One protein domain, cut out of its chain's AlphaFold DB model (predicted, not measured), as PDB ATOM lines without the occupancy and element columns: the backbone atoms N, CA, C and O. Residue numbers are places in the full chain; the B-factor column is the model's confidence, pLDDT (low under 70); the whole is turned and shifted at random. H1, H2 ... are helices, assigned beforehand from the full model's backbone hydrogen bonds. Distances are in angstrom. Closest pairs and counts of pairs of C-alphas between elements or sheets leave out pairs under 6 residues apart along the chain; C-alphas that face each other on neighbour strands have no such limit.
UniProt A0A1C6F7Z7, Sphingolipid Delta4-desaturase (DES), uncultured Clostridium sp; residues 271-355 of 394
ATOM      1  N   GLU A 271      16.452 -15.231  -7.656       87.69
ATOM      2  CA  GLU A 271      15.391 -16.152  -8.059       87.69
ATOM      3  C   GLU A 271      14.662 -15.640  -9.315       87.69
ATOM      4  O   GLU A 271      14.513 -14.435  -9.544       87.69
ATOM      5  N   LYS A 272      14.162 -16.566 -10.144       89.31
ATOM      6  CA  LYS A 272      13.368 -16.207 -11.325       89.31
ATOM      7  C   LYS A 272      11.982 -15.722 -10.902       89.31
ATOM      8  O   LYS A 272      11.209 -16.476 -10.319       89.31
ATOM      9  N   LEU A 273      11.653 -14.485 -11.265       93.25
ATOM     10  CA  LEU A 273      10.300 -13.954 -11.132       93.25
ATOM     11  C   LEU A 273       9.385 -14.462 -12.247       93.25
ATOM     12  O   LEU A 273       9.796 -14.610 -13.399       93.25
ATOM     13  N   THR A 274       8.111 -14.641 -11.919       95.50
ATOM     14  CA  THR A 274       7.050 -14.822 -12.914       95.50
ATOM     15  C   THR A 274       6.744 -13.504 -13.640       95.50
ATOM     16  O   THR A 274       6.985 -12.412 -13.118       95.50
ATOM     17  N   ALA A 275       6.146 -13.581 -14.835       95.00
ATOM     18  CA  ALA A 275       5.753 -12.391 -15.598       95.00
ATOM     19  C   ALA A 275       4.770 -11.482 -14.827       95.00
ATOM     20  O   ALA A 275       4.816 -10.259 -14.952       95.00
ATOM     21  N   SER A 276       3.897 -12.066 -13.998       94.25
ATOM     22  CA  SER A 276       2.942 -11.312 -13.180       94.25
ATOM     23  C   SER A 276       3.613 -10.592 -12.006       94.25
ATOM     24  O   SER A 276       3.232  -9.466 -11.695       94.25
ATOM     25  N   GLU A 277       4.627 -11.196 -11.381       94.88
ATOM     26  CA  GLU A 277       5.443 -10.555 -10.342       94.88
ATOM     27  C   GLU A 277       6.273  -9.401 -10.912       94.88
ATOM     28  O   GLU A 277       6.281  -8.318 -10.327       94.88
ATOM     29  N   GLN A 278       6.900  -9.598 -12.079       92.62
ATOM     30  CA  GLN A 278       7.632  -8.538 -12.780       92.62
ATOM     31  C   GLN A 278       6.720  -7.354 -13.101       92.62
ATOM     32  O   GLN A 278       7.033  -6.220 -12.746       92.62
ATOM     33  N   LYS A 279       5.563  -7.617 -13.721       95.06
ATOM     34  CA  LYS A 279       4.592  -6.570 -14.048       95.06
ATOM     35  C   LYS A 279       4.119  -5.831 -12.794       95.06
ATOM     36  O   LYS A 279       4.103  -4.606 -12.777       95.06
ATOM     37  N   PHE A 280       3.789  -6.567 -11.731       94.88
ATOM     38  CA  PHE A 280       3.320  -5.986 -10.474       94.88
ATOM     39  C   PHE A 280       4.341  -5.022  -9.861       94.88
ATOM     40  O   PHE A 280       3.982  -3.892  -9.542       94.88
ATOM     41  N   ILE A 281       5.600  -5.443  -9.702       93.62
ATOM     42  CA  ILE A 281       6.596  -4.611  -9.018       93.62
ATOM     43  C   ILE A 281       7.030  -3.410  -9.870       93.62
ATOM     44  O   ILE A 281       7.226  -2.333  -9.324       93.62
ATOM     45  N   ILE A 282       7.079  -3.552 -11.204       92.62
ATOM     46  CA  ILE A 282       7.367  -2.443 -12.130       92.62
ATOM     47  C   ILE A 282       6.270  -1.376 -12.075       92.62
ATOM     48  O   ILE A 282       6.570  -0.191 -11.988       92.62
ATOM     49  N   GLU A 283       5.003  -1.786 -12.135       92.56
ATOM     50  CA  GLU A 283       3.885  -0.842 -12.235       92.56
ATOM     51  C   GLU A 283       3.507  -0.208 -10.893       92.56
ATOM     52  O   GLU A 283       2.998   0.911 -10.867       92.56
ATOM     53  N   LYS A 284       3.682  -0.930  -9.778       90.50
ATOM     54  CA  LYS A 284       3.172  -0.506  -8.463       90.50
ATOM     55  C   LYS A 284       4.246  -0.047  -7.490       90.50
ATOM     56  O   LYS A 284       3.952   0.806  -6.662       90.50
ATOM     57  N   TYR A 285       5.454  -0.604  -7.573       90.81
ATOM     58  CA  TYR A 285       6.528  -0.355  -6.608       90.81
ATOM     59  C   TYR A 285       7.900  -0.217  -7.301       90.81
ATOM     60  O   TYR A 285       8.829  -0.967  -6.980       90.81
ATOM     61  N   PRO A 286       8.051   0.730  -8.251       91.44
ATOM     62  CA  PRO A 286       9.278   0.882  -9.036       91.44
ATOM     63  C   PRO A 286      10.508   1.190  -8.170       91.44
ATOM     64  O   PRO A 286      11.583   0.667  -8.436       91.44
ATOM     65  N   GLU A 287      10.344   1.955  -7.091       89.69
ATOM     66  CA  GLU A 287      11.436   2.272  -6.161       89.69
ATOM     67  C   GLU A 287      11.953   1.020  -5.429       89.69
ATOM     68  O   GLU A 287      13.157   0.801  -5.320       89.69
ATOM     69  N   ILE A 288      11.049   0.140  -4.974       90.56
ATOM     70  CA  ILE A 288      11.426  -1.121  -4.309       90.56
ATOM     71  C   ILE A 288      12.180  -2.028  -5.287       90.56
ATOM     72  O   ILE A 288      13.167  -2.665  -4.914       90.56
ATOM     73  N   LYS A 289      11.725  -2.073  -6.546       93.56
ATOM     74  CA  LYS A 289      12.395  -2.810  -7.618       93.56
ATOM     75  C   LYS A 289      13.839  -2.327  -7.792       93.56
ATOM     76  O   LYS A 289      14.748  -3.151  -7.792       93.56
ATOM     77  N   GLU A 290      14.041  -1.017  -7.918       92.38
ATOM     78  CA  GLU A 290      15.362  -0.415  -8.116       92.38
ATOM     79  C   GLU A 290      16.311  -0.736  -6.953       92.38
ATOM     80  O   GLU A 290      17.437  -1.188  -7.171       92.38
ATOM     81  N   LEU A 291      15.832  -0.620  -5.708       91.25
ATOM     82  CA  LEU A 291      16.609  -0.984  -4.520       91.25
ATOM     83  C   LEU A 291      17.018  -2.464  -4.505       91.25
ATOM     84  O   LEU A 291      18.149  -2.798  -4.132       91.25
ATOM     85  N   ALA A 292      16.113  -3.359  -4.906       91.69
ATOM     86  CA  ALA A 292      16.389  -4.789  -4.993       91.69
ATOM     87  C   ALA A 292      17.424  -5.105  -6.090       91.69
ATOM     88  O   ALA A 292      18.350  -5.884  -5.858       91.69
ATOM     89  N   GLU A 293      17.314  -4.470  -7.263       92.25
ATOM     90  CA  GLU A 293      18.265  -4.622  -8.375       92.25
ATOM     91  C   GLU A 293      19.655  -4.092  -8.019       92.25
ATOM     92  O   GLU A 293      20.660  -4.756  -8.295       92.25
ATOM     93  N   GLN A 294      19.726  -2.935  -7.356       91.69
ATOM     94  CA  GLN A 294      20.984  -2.384  -6.862       91.69
ATOM     95  C   GLN A 294      21.643  -3.340  -5.861       91.69
ATOM     96  O   GLN A 294      22.826  -3.652  -5.998       91.69
ATOM     97  N   SER A 295      20.874  -3.858  -4.902       90.12
ATOM     98  CA  SER A 295      21.381  -4.800  -3.894       90.12
ATOM     99  C   SER A 295      21.898  -6.097  -4.533       90.12
ATOM    100  O   SER A 295      22.963  -6.588  -4.159       90.12
ATOM    101  N   LEU A 296      21.209  -6.620  -5.556       88.88
ATOM    102  CA  LEU A 296      21.663  -7.784  -6.328       88.88
ATOM    103  C   LEU A 296      22.946  -7.496  -7.132       88.88
ATOM    104  O   LEU A 296      23.796  -8.369  -7.303       88.88
ATOM    105  N   LYS A 297      23.100  -6.284  -7.671       88.25
ATOM    106  CA  LYS A 297      24.316  -5.888  -8.398       88.25
ATOM    107  C   LYS A 297      25.515  -5.782  -7.455       88.25
ATOM    108  O   LYS A 297      26.592  -6.278  -7.782       88.25
ATOM    109  N   GLU A 298      25.326  -5.169  -6.289       85.69
ATOM    110  CA  GLU A 298      26.352  -5.067  -5.247       85.69
ATOM    111  C   GLU A 298      26.768  -6.455  -4.731       85.69
ATOM    112  O   GLU A 298      27.962  -6.724  -4.584       85.69
ATOM    113  N   SER A 299      25.816  -7.376  -4.554       84.81
ATOM    114  CA  SER A 299      26.117  -8.743  -4.112       84.81
ATOM    115  C   SER A 299      26.918  -9.542  -5.141       84.81
ATOM    116  O   SER A 299      27.824 -10.285  -4.769       84.81
ATOM    117  N   LYS A 300      26.677  -9.347  -6.445       85.44
ATOM    118  CA  LYS A 300      27.504  -9.955  -7.504       85.44
ATOM    119  C   LYS A 300      28.967  -9.506  -7.430       85.44
ATOM    120  O   LYS A 300      29.845 -10.348  -7.598       85.44
ATOM    121  N   ASN A 301      29.223  -8.230  -7.134       86.06
ATOM    122  CA  ASN A 301      30.583  -7.710  -6.943       86.06
ATOM    123  C   ASN A 301      31.243  -8.338  -5.702       86.06
ATOM    124  O   ASN A 301      32.348  -8.870  -5.785       86.06
ATOM    125  N   LEU A 302      30.533  -8.385  -4.570       85.62
ATOM    126  CA  LEU A 302      31.044  -9.042  -3.362       85.62
ATOM    127  C   LEU A 302      31.338 -10.534  -3.597       85.62
ATOM    128  O   LEU A 302      32.373 -11.042  -3.171       85.62
ATOM    129  N   LYS A 303      30.468 -11.234  -4.334       84.88
ATOM    130  CA  LYS A 303      30.664 -12.638  -4.724       84.88
ATOM    131  C   LYS A 303      31.931 -12.833  -5.561       84.88
ATOM    132  O   LYS A 303      32.594 -13.856  -5.419       84.88
ATOM    133  N   GLU A 304      32.275 -11.880  -6.422       85.56
ATOM    134  CA  GLU A 304      33.509 -11.904  -7.211       85.56
ATOM    135  C   GLU A 304      34.753 -11.673  -6.340       85.56
ATOM    136  O   GLU A 304      35.713 -12.433  -6.445       85.56
ATOM    137  N   GLN A 305      34.703 -10.729  -5.395       84.31
ATOM    138  CA  GLN A 305      35.777 -10.535  -4.408       84.31
ATOM    139  C   GLN A 305      36.019 -11.806  -3.583       84.31
ATOM    140  O   GLN A 305      37.154 -12.254  -3.454       84.31
ATOM    141  N   ILE A 306      34.946 -12.447  -3.110       85.00
ATOM    142  CA  ILE A 306      35.004 -13.709  -2.358       85.00
ATOM    143  C   ILE A 306      35.572 -14.859  -3.207       85.00
ATOM    144  O   ILE A 306      36.239 -15.746  -2.674       85.00
ATOM    145  N   LYS A 307      35.323 -14.878  -4.526       83.69
ATOM    146  CA  LYS A 307      35.925 -15.871  -5.437       83.69
ATOM    147  C   LYS A 307      37.441 -15.707  -5.566       83.69
ATOM    148  O   LYS A 307      38.107 -16.707  -5.809       83.69
ATOM    149  N   ASN A 308      37.956 -14.491  -5.401       85.19
ATOM    150  CA  ASN A 308      39.385 -14.191  -5.492       85.19
ATOM    151  C   ASN A 308      40.149 -14.464  -4.181       85.19
ATOM    152  O   ASN A 308      41.379 -14.489  -4.195       85.19
ATOM    153  N   CYS A 309      39.446 -14.688  -3.064       85.00
ATOM    154  CA  CYS A 309      40.052 -15.112  -1.801       85.00
ATOM    155  C   CYS A 309      40.580 -16.553  -1.890       85.00
ATOM    156  O   CYS A 309      39.908 -17.446  -2.416       85.00
ATOM    157  N   LYS A 310      41.762 -16.789  -1.319       83.25
ATOM    158  CA  LYS A 310      42.465 -18.078  -1.337       83.25
ATOM    159  C   LYS A 310      42.090 -18.964  -0.150       83.25
ATOM    160  O   LYS A 310      42.085 -20.183  -0.308       83.25
ATOM    161  N   THR A 311      41.755 -18.379   1.002       82.50
ATOM    162  CA  THR A 311      41.384 -19.126   2.220       82.50
ATOM    163  C   THR A 311      39.950 -18.849   2.672       82.50
ATOM    164  O   THR A 311      39.313 -17.888   2.234       82.50
ATOM    165  N   GLU A 312      39.410 -19.706   3.543       78.44
ATOM    166  CA  GLU A 312      38.097 -19.476   4.159       78.44
ATOM    167  C   GLU A 312      38.127 -18.324   5.175       78.44
ATOM    168  O   GLU A 312      37.152 -17.572   5.256       78.44
ATOM    169  N   GLU A 313      39.242 -18.101   5.885       79.81
ATOM    170  CA  GLU A 313      39.377 -16.936   6.770       79.81
ATOM    171  C   GLU A 313      39.305 -15.618   5.987       79.81
ATOM    172  O   GLU A 313      38.610 -14.691   6.403       79.81
ATOM    173  N   GLU A 314      39.947 -15.542   4.815       82.12
ATOM    174  CA  GLU A 314      39.881 -14.364   3.940       82.12
ATOM    175  C   GLU A 314      38.443 -14.096   3.467       82.12
ATOM    176  O   GLU A 314      37.990 -12.949   3.444       82.12
ATOM    177  N   LYS A 315      37.679 -15.146   3.131       80.94
ATOM    178  CA  LYS A 315      36.262 -15.014   2.747       80.94
ATOM    179  C   LYS A 315      35.404 -14.521   3.908       80.94
ATOM    180  O   LYS A 315      34.559 -13.640   3.714       80.94
ATOM    181  N   GLN A 316      35.622 -15.052   5.113       79.81
ATOM    182  CA  GLN A 316      34.922 -14.602   6.318       79.81
ATOM    183  C   GLN A 316      35.256 -13.150   6.660       79.81
ATOM    184  O   GLN A 316      34.348 -12.389   6.994       79.81
ATOM    185  N   GLN A 317      36.517 -12.734   6.524       83.44
ATOM    186  CA  GLN A 317      36.942 -11.365   6.803       83.44
ATOM    187  C   GLN A 317      36.326 -10.362   5.817       83.44
ATOM    188  O   GLN A 317      35.803  -9.332   6.241       83.44
ATOM    189  N   VAL A 318      36.322 -10.675   4.515       84.81
ATOM    190  CA  VAL A 318      35.685  -9.837   3.480       84.81
ATOM    191  C   VAL A 318      34.181  -9.699   3.735       84.81
ATOM    192  O   VAL A 318      33.641  -8.595   3.676       84.81
ATOM    193  N   THR A 319      33.514 -10.803   4.079       82.31
ATOM    194  CA  THR A 319      32.073 -10.811   4.367       82.31
ATOM    195  C   THR A 319      31.743 -10.031   5.641       82.31
ATOM    196  O   THR A 319      30.828  -9.211   5.634       82.31
ATOM    197  N   SER A 320      32.511 -10.229   6.717       82.88
ATOM    198  CA  SER A 320      32.304  -9.536   7.998       82.88
ATOM    199  C   SER A 320      32.513  -8.032   7.846       82.88
ATOM    200  O   SER A 320      31.658  -7.250   8.241       82.88
ATOM    201  N   LYS A 321      33.570  -7.618   7.135       87.88
ATOM    202  CA  LYS A 321      33.824  -6.203   6.834       87.88
ATOM    203  C   LYS A 321      32.683  -5.558   6.042       87.88
ATOM    204  O   LYS A 321      32.371  -4.388   6.255       87.88
ATOM    205  N   ALA A 322      32.068  -6.296   5.113       86.94
ATOM    206  CA  ALA A 322      30.917  -5.804   4.361       86.94
ATOM    207  C   ALA A 322      29.687  -5.608   5.264       86.94
ATOM    208  O   ALA A 322      29.016  -4.583   5.152       86.94
ATOM    209  N   ILE A 323      29.423  -6.549   6.176       86.38
ATOM    210  CA  ILE A 323      28.340  -6.464   7.168       86.38
ATOM    211  C   ILE A 323      28.564  -5.275   8.112       86.38
ATOM    212  O   ILE A 323      27.670  -4.440   8.245       86.38
ATOM    213  N   ASP A 324      29.761  -5.145   8.690       86.25
ATOM    214  CA  ASP A 324      30.102  -4.068   9.629       86.25
ATOM    215  C   ASP A 324      29.926  -2.684   8.990       86.25
ATOM    216  O   ASP A 324      29.347  -1.778   9.591       86.25
ATOM    217  N   ASN A 325      30.357  -2.530   7.733       90.00
ATOM    218  CA  ASN A 325      30.174  -1.289   6.982       90.00
ATOM    219  C   ASN A 325      28.683  -0.969   6.768       90.00
ATOM    220  O   ASN A 325      28.261   0.171   6.939       90.00
ATOM    221  N   LEU A 326      27.853  -1.967   6.445       87.44
ATOM    222  CA  LEU A 326      26.407  -1.760   6.307       87.44
ATOM    223  C   LEU A 326      25.751  -1.354   7.628       87.44
ATOM    224  O   LEU A 326      24.919  -0.445   7.638       87.44
ATOM    225  N   GLU A 327      26.126  -1.989   8.738       86.00
ATOM    226  CA  GLU A 327      25.639  -1.598  10.061       86.00
ATOM    227  C   GLU A 327      26.059  -0.169  10.423       86.00
ATOM    228  O   GLU A 327      25.255   0.592  10.964       86.00
ATOM    229  N   GLU A 328      27.295   0.222  10.112       87.44
ATOM    230  CA  GLU A 328      27.794   1.578  10.335       87.44
ATOM    231  C   GLU A 328      27.036   2.603   9.482       87.44
ATOM    232  O   GLU A 328      26.580   3.628   9.998       87.44
ATOM    233  N   MET A 329      26.835   2.314   8.192       88.81
ATOM    234  CA  MET A 329      26.040   3.152   7.292       88.81
ATOM    235  C   MET A 329      24.600   3.306   7.789       88.81
ATOM    236  O   MET A 329      24.043   4.403   7.720       88.81
ATOM    237  N   PHE A 330      24.000   2.237   8.318       87.06
ATOM    238  CA  PHE A 330      22.660   2.283   8.897       87.06
ATOM    239  C   PHE A 330      22.613   3.117  10.183       87.06
ATOM    240  O   PHE A 330      21.764   3.997  10.303       87.06
ATOM    241  N   LYS A 331      23.561   2.916  11.111       85.88
ATOM    242  CA  LYS A 331      23.680   3.713  12.350       85.88
ATOM    243  C   LYS A 331      23.871   5.204  12.060       85.88
ATOM    244  O   LYS A 331      23.354   6.039  12.794       85.88
ATOM    245  N   LYS A 332      24.575   5.540  10.974       90.69
ATOM    246  CA  LYS A 332      24.763   6.916  10.482       90.69
ATOM    247  C   LYS A 332      23.560   7.471   9.703       90.69
ATOM    248  O   LYS A 332      23.608   8.619   9.273       90.69
ATOM    249  N   GLY A 333      22.505   6.679   9.487       84.00
ATOM    250  CA  GLY A 333      21.318   7.079   8.722       84.00
ATOM    251  C   GLY A 333      21.553   7.235   7.215       84.00
ATOM    252  O   GLY A 333      20.725   7.828   6.530       84.00
ATOM    253  N   ILE A 334      22.670   6.719   6.689       89.44
ATOM    254  CA  ILE A 334      23.041   6.818   5.266       89.44
ATOM    255  C   ILE A 334      22.162   5.899   4.412       89.44
ATOM    256  O   ILE A 334      21.844   6.225   3.271       89.44
ATOM    257  N   ILE A 335      21.774   4.746   4.963       85.94
ATOM    258  CA  ILE A 335      20.880   3.790   4.306       85.94
ATOM    259  C   ILE A 335      19.607   3.587   5.121       85.94
ATOM    260  O   ILE A 335      19.624   3.560   6.350       85.94
ATOM    261  N   SER A 336      18.493   3.422   4.415       84.38
ATOM    262  CA  SER A 336      17.192   3.115   5.010       84.38
ATOM    263  C   SER A 336      17.134   1.681   5.564       84.38
ATOM    264  O   SER A 336      17.888   0.812   5.117       84.38
ATOM    265  N   PRO A 337      16.183   1.377   6.472       83.31
ATOM    266  CA  PRO A 337      15.967   0.010   6.952       83.31
ATOM    267  C   PRO A 337      15.710  -1.002   5.824       83.31
ATOM    268  O   PRO A 337      16.187  -2.134   5.878       83.31
ATOM    269  N   MET A 338      14.993  -0.597   4.769       83.06
ATOM    270  CA  MET A 338      14.724  -1.452   3.609       83.06
ATOM    271  C   MET A 338      15.994  -1.719   2.790       83.06
ATOM    272  O   MET A 338      16.244  -2.859   2.405       83.06
ATOM    273  N   GLN A 339      16.826  -0.696   2.572       86.25
ATOM    274  CA  GLN A 339      18.132  -0.863   1.925       86.25
ATOM    275  C   GLN A 339      19.036  -1.801   2.725       86.25
ATOM    276  O   GLN A 339      19.633  -2.701   2.141       86.25
ATOM    277  N   LEU A 340      19.104  -1.632   4.050       87.19
ATOM    278  CA  LEU A 340      19.854  -2.538   4.918       87.19
ATOM    279  C   LEU A 340      19.352  -3.979   4.768       87.19
ATOM    280  O   LEU A 340      20.153  -4.877   4.518       87.19
ATOM    281  N   LYS A 341      18.032  -4.194   4.860       87.25
ATOM    282  CA  LYS A 341      17.408  -5.517   4.722       87.25
ATOM    283  C   LYS A 341      17.799  -6.194   3.408       87.25
ATOM    284  O   LYS A 341      18.237  -7.342   3.425       87.25
ATOM    285  N   PHE A 342      17.655  -5.505   2.276       88.94
ATOM    286  CA  PHE A 342      17.986  -6.079   0.969       88.94
ATOM    287  C   PHE A 342      19.480  -6.346   0.811       88.94
ATOM    288  O   PHE A 342      19.844  -7.426   0.355       88.94
ATOM    289  N   LYS A 343      20.355  -5.432   1.239       88.44
ATOM    290  CA  LYS A 343      21.806  -5.654   1.166       88.44
ATOM    291  C   LYS A 343      22.251  -6.829   2.046       88.44
ATOM    292  O   LYS A 343      23.011  -7.673   1.578       88.44
ATOM    293  N   MET A 344      21.716  -6.949   3.262       87.31
ATOM    294  CA  MET A 344      21.977  -8.085   4.158       87.31
ATOM    295  C   MET A 344      21.480  -9.414   3.571       87.31
ATOM    296  O   MET A 344      22.233 -10.386   3.544       87.31
ATOM    297  N   LEU A 345      20.257  -9.452   3.026       85.38
ATOM    298  CA  LEU A 345      19.720 -10.632   2.329       85.38
ATOM    299  C   LEU A 345      20.597 -11.049   1.140       85.38
ATOM    300  O   LEU A 345      20.785 -12.238   0.882       85.38
ATOM    301  N   ALA A 346      21.147 -10.076   0.414       85.50
ATOM    302  CA  ALA A 346      22.030 -10.338  -0.712       85.50
ATOM    303  C   ALA A 346      23.344 -10.992  -0.250       85.50
ATOM    304  O   ALA A 346      23.792 -11.957  -0.866       85.50
ATOM    305  N   ILE A 347      23.929 -10.524   0.860       84.50
ATOM    306  CA  ILE A 347      25.124 -11.132   1.469       84.50
ATOM    307  C   ILE A 347      24.832 -12.563   1.942       84.50
ATOM    308  O   ILE A 347      25.605 -13.478   1.652       84.50
ATOM    309  N   GLU A 348      23.698 -12.781   2.611       81.19
ATOM    310  CA  GLU A 348      23.277 -14.106   3.083       81.19
ATOM    311  C   GLU A 348      23.145 -15.110   1.924       81.19
ATOM    312  O   GLU A 348      23.591 -16.255   2.026       81.19
ATOM    313  N   SER A 349      22.607 -14.669   0.780       76.62
ATOM    314  CA  SER A 349      22.468 -15.521  -0.407       76.62
ATOM    315  C   SER A 349      23.810 -16.006  -0.978       76.62
ATOM    316  O   SER A 349      23.885 -17.128  -1.472       76.62
ATOM    317  N   ILE A 350      24.888 -15.220  -0.848       76.50
ATOM    318  CA  ILE A 350      26.245 -15.626  -1.261       76.50
ATOM    319  C   ILE A 350      26.788 -16.720  -0.335       76.50
ATOM    320  O   ILE A 350      27.489 -17.624  -0.789       76.50
ATOM    321  N   LYS A 351      26.462 -16.648   0.960       67.56
ATOM    322  CA  LYS A 351      26.935 -17.598   1.974       67.56
ATOM    323  C   LYS A 351      26.299 -18.982   1.810       67.56
ATOM    324  O   LYS A 351      26.995 -19.986   1.901       67.56
ATOM    325  N   ASN A 352      25.004 -19.037   1.505       58.50
ATOM    326  CA  ASN A 352      24.256 -20.296   1.391       58.50
ATOM    327  C   ASN A 352      24.562 -21.106   0.112       58.50
ATOM    328  O   ASN A 352      24.164 -22.263   0.016       58.50
ATOM    329  N   GLU A 353      25.283 -20.541  -0.864       55.22
ATOM    330  CA  GLU A 353      25.750 -21.279  -2.050       55.22
ATOM    331  C   GLU A 353      26.963 -22.193  -1.770       55.22
ATOM    332  O   GLU A 353      27.325 -22.999  -2.631       55.22
ATOM    333  N   LYS A 354      27.612 -22.084  -0.599       47.31
ATOM    334  CA  LYS A 354      28.814 -22.855  -0.240       47.31
ATOM    335  C   LYS A 354      28.719 -23.411   1.195       47.31
ATOM    336  O   LYS A 354      29.119 -22.757   2.144       47.31
ATOM    337  N   GLU A 355      28.235 -24.650   1.294       40.66
ATOM    338  CA  GLU A 355      28.318 -25.586   2.436       40.66
ATOM    339  C   GLU A 355      27.473 -25.391   3.717       40.66
ATOM    340  O   GLU A 355      27.349 -24.329   4.317       40.66
TER     341      GLU A 355
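AT A GLANCE: This is residues 271 to 355 of the 394 residues of the protein "Sphingolipid Delta4-desaturase (DES)" of uncultured Clostridium sp (UniProt A0A1C6F7Z7). What does the model look like? A small, flat up-and-down bundle of three helices: long H2 crosses H4 at a slant, while H3 folds back from the end of H2 and H4 returns side by side with H3. At the other end of H2, H1 turns off at a corner, and residues 271 to 277 stick out. What is it made of? The printed part has 85 residues with four named helices, H1, H2, H3, H4 in chain order, and no named strand; the class is all helix. It is only just loose, close to compact, with a radius of gyration of the C-alphas of 14.6 A and spans of 44 by 31 by 17 A.

HOW THE PARTS SIT: What does the hub, H2, residues 286 to 308, touch? It touches H4, residues 337 to 351, closest at C-alphas 295 and 343, 5.1 A apart, the same way at a shallow tilt of 34.9 degrees, only just short of steep. With residues 302 to 306 alone it touches H3, residues 312 to 331, closest at C-alphas 306 and 315, 5.4 A apart; this hairpin has a shallow tilt of 30 degrees. How do H3 and H4 stand? They form a hairpin at a shallow tilt of 5 degrees, closest at C-alphas 326 and 340, 6.7 A apart. Where is H1, residues 275 to 284? It only just touches H2, only at the corner, with 3 pairs of C-alphas within 8 A, the closest 281 and 289 at 6.2 A; it is apart from H3 and H4. Are the helix backbones complete? In H1, H2, H3 and H4 every O i to N i+4 pair is within hydrogen-bond range.

IN THESE COORDINATES: How long are the helices? H2 measures 33.9 A from first to last C-alpha, H3 28.5 A, H4 21.3 A and H1 14.1 A. Where are the anchors? C-alpha 275 is at (5.753, -12.391, -15.598) and C-alpha 351 at (26.935, -17.598, 1.974).

THE WHOLE: How large is it? The two C-alphas farthest apart, of Glu 283 and Thr 311, are 44.2 A apart. Are there cuts or long links? The printed part has no cut, and its three links are tight. Where is confidence low? Residues 351 to 355 have pLDDT under 70.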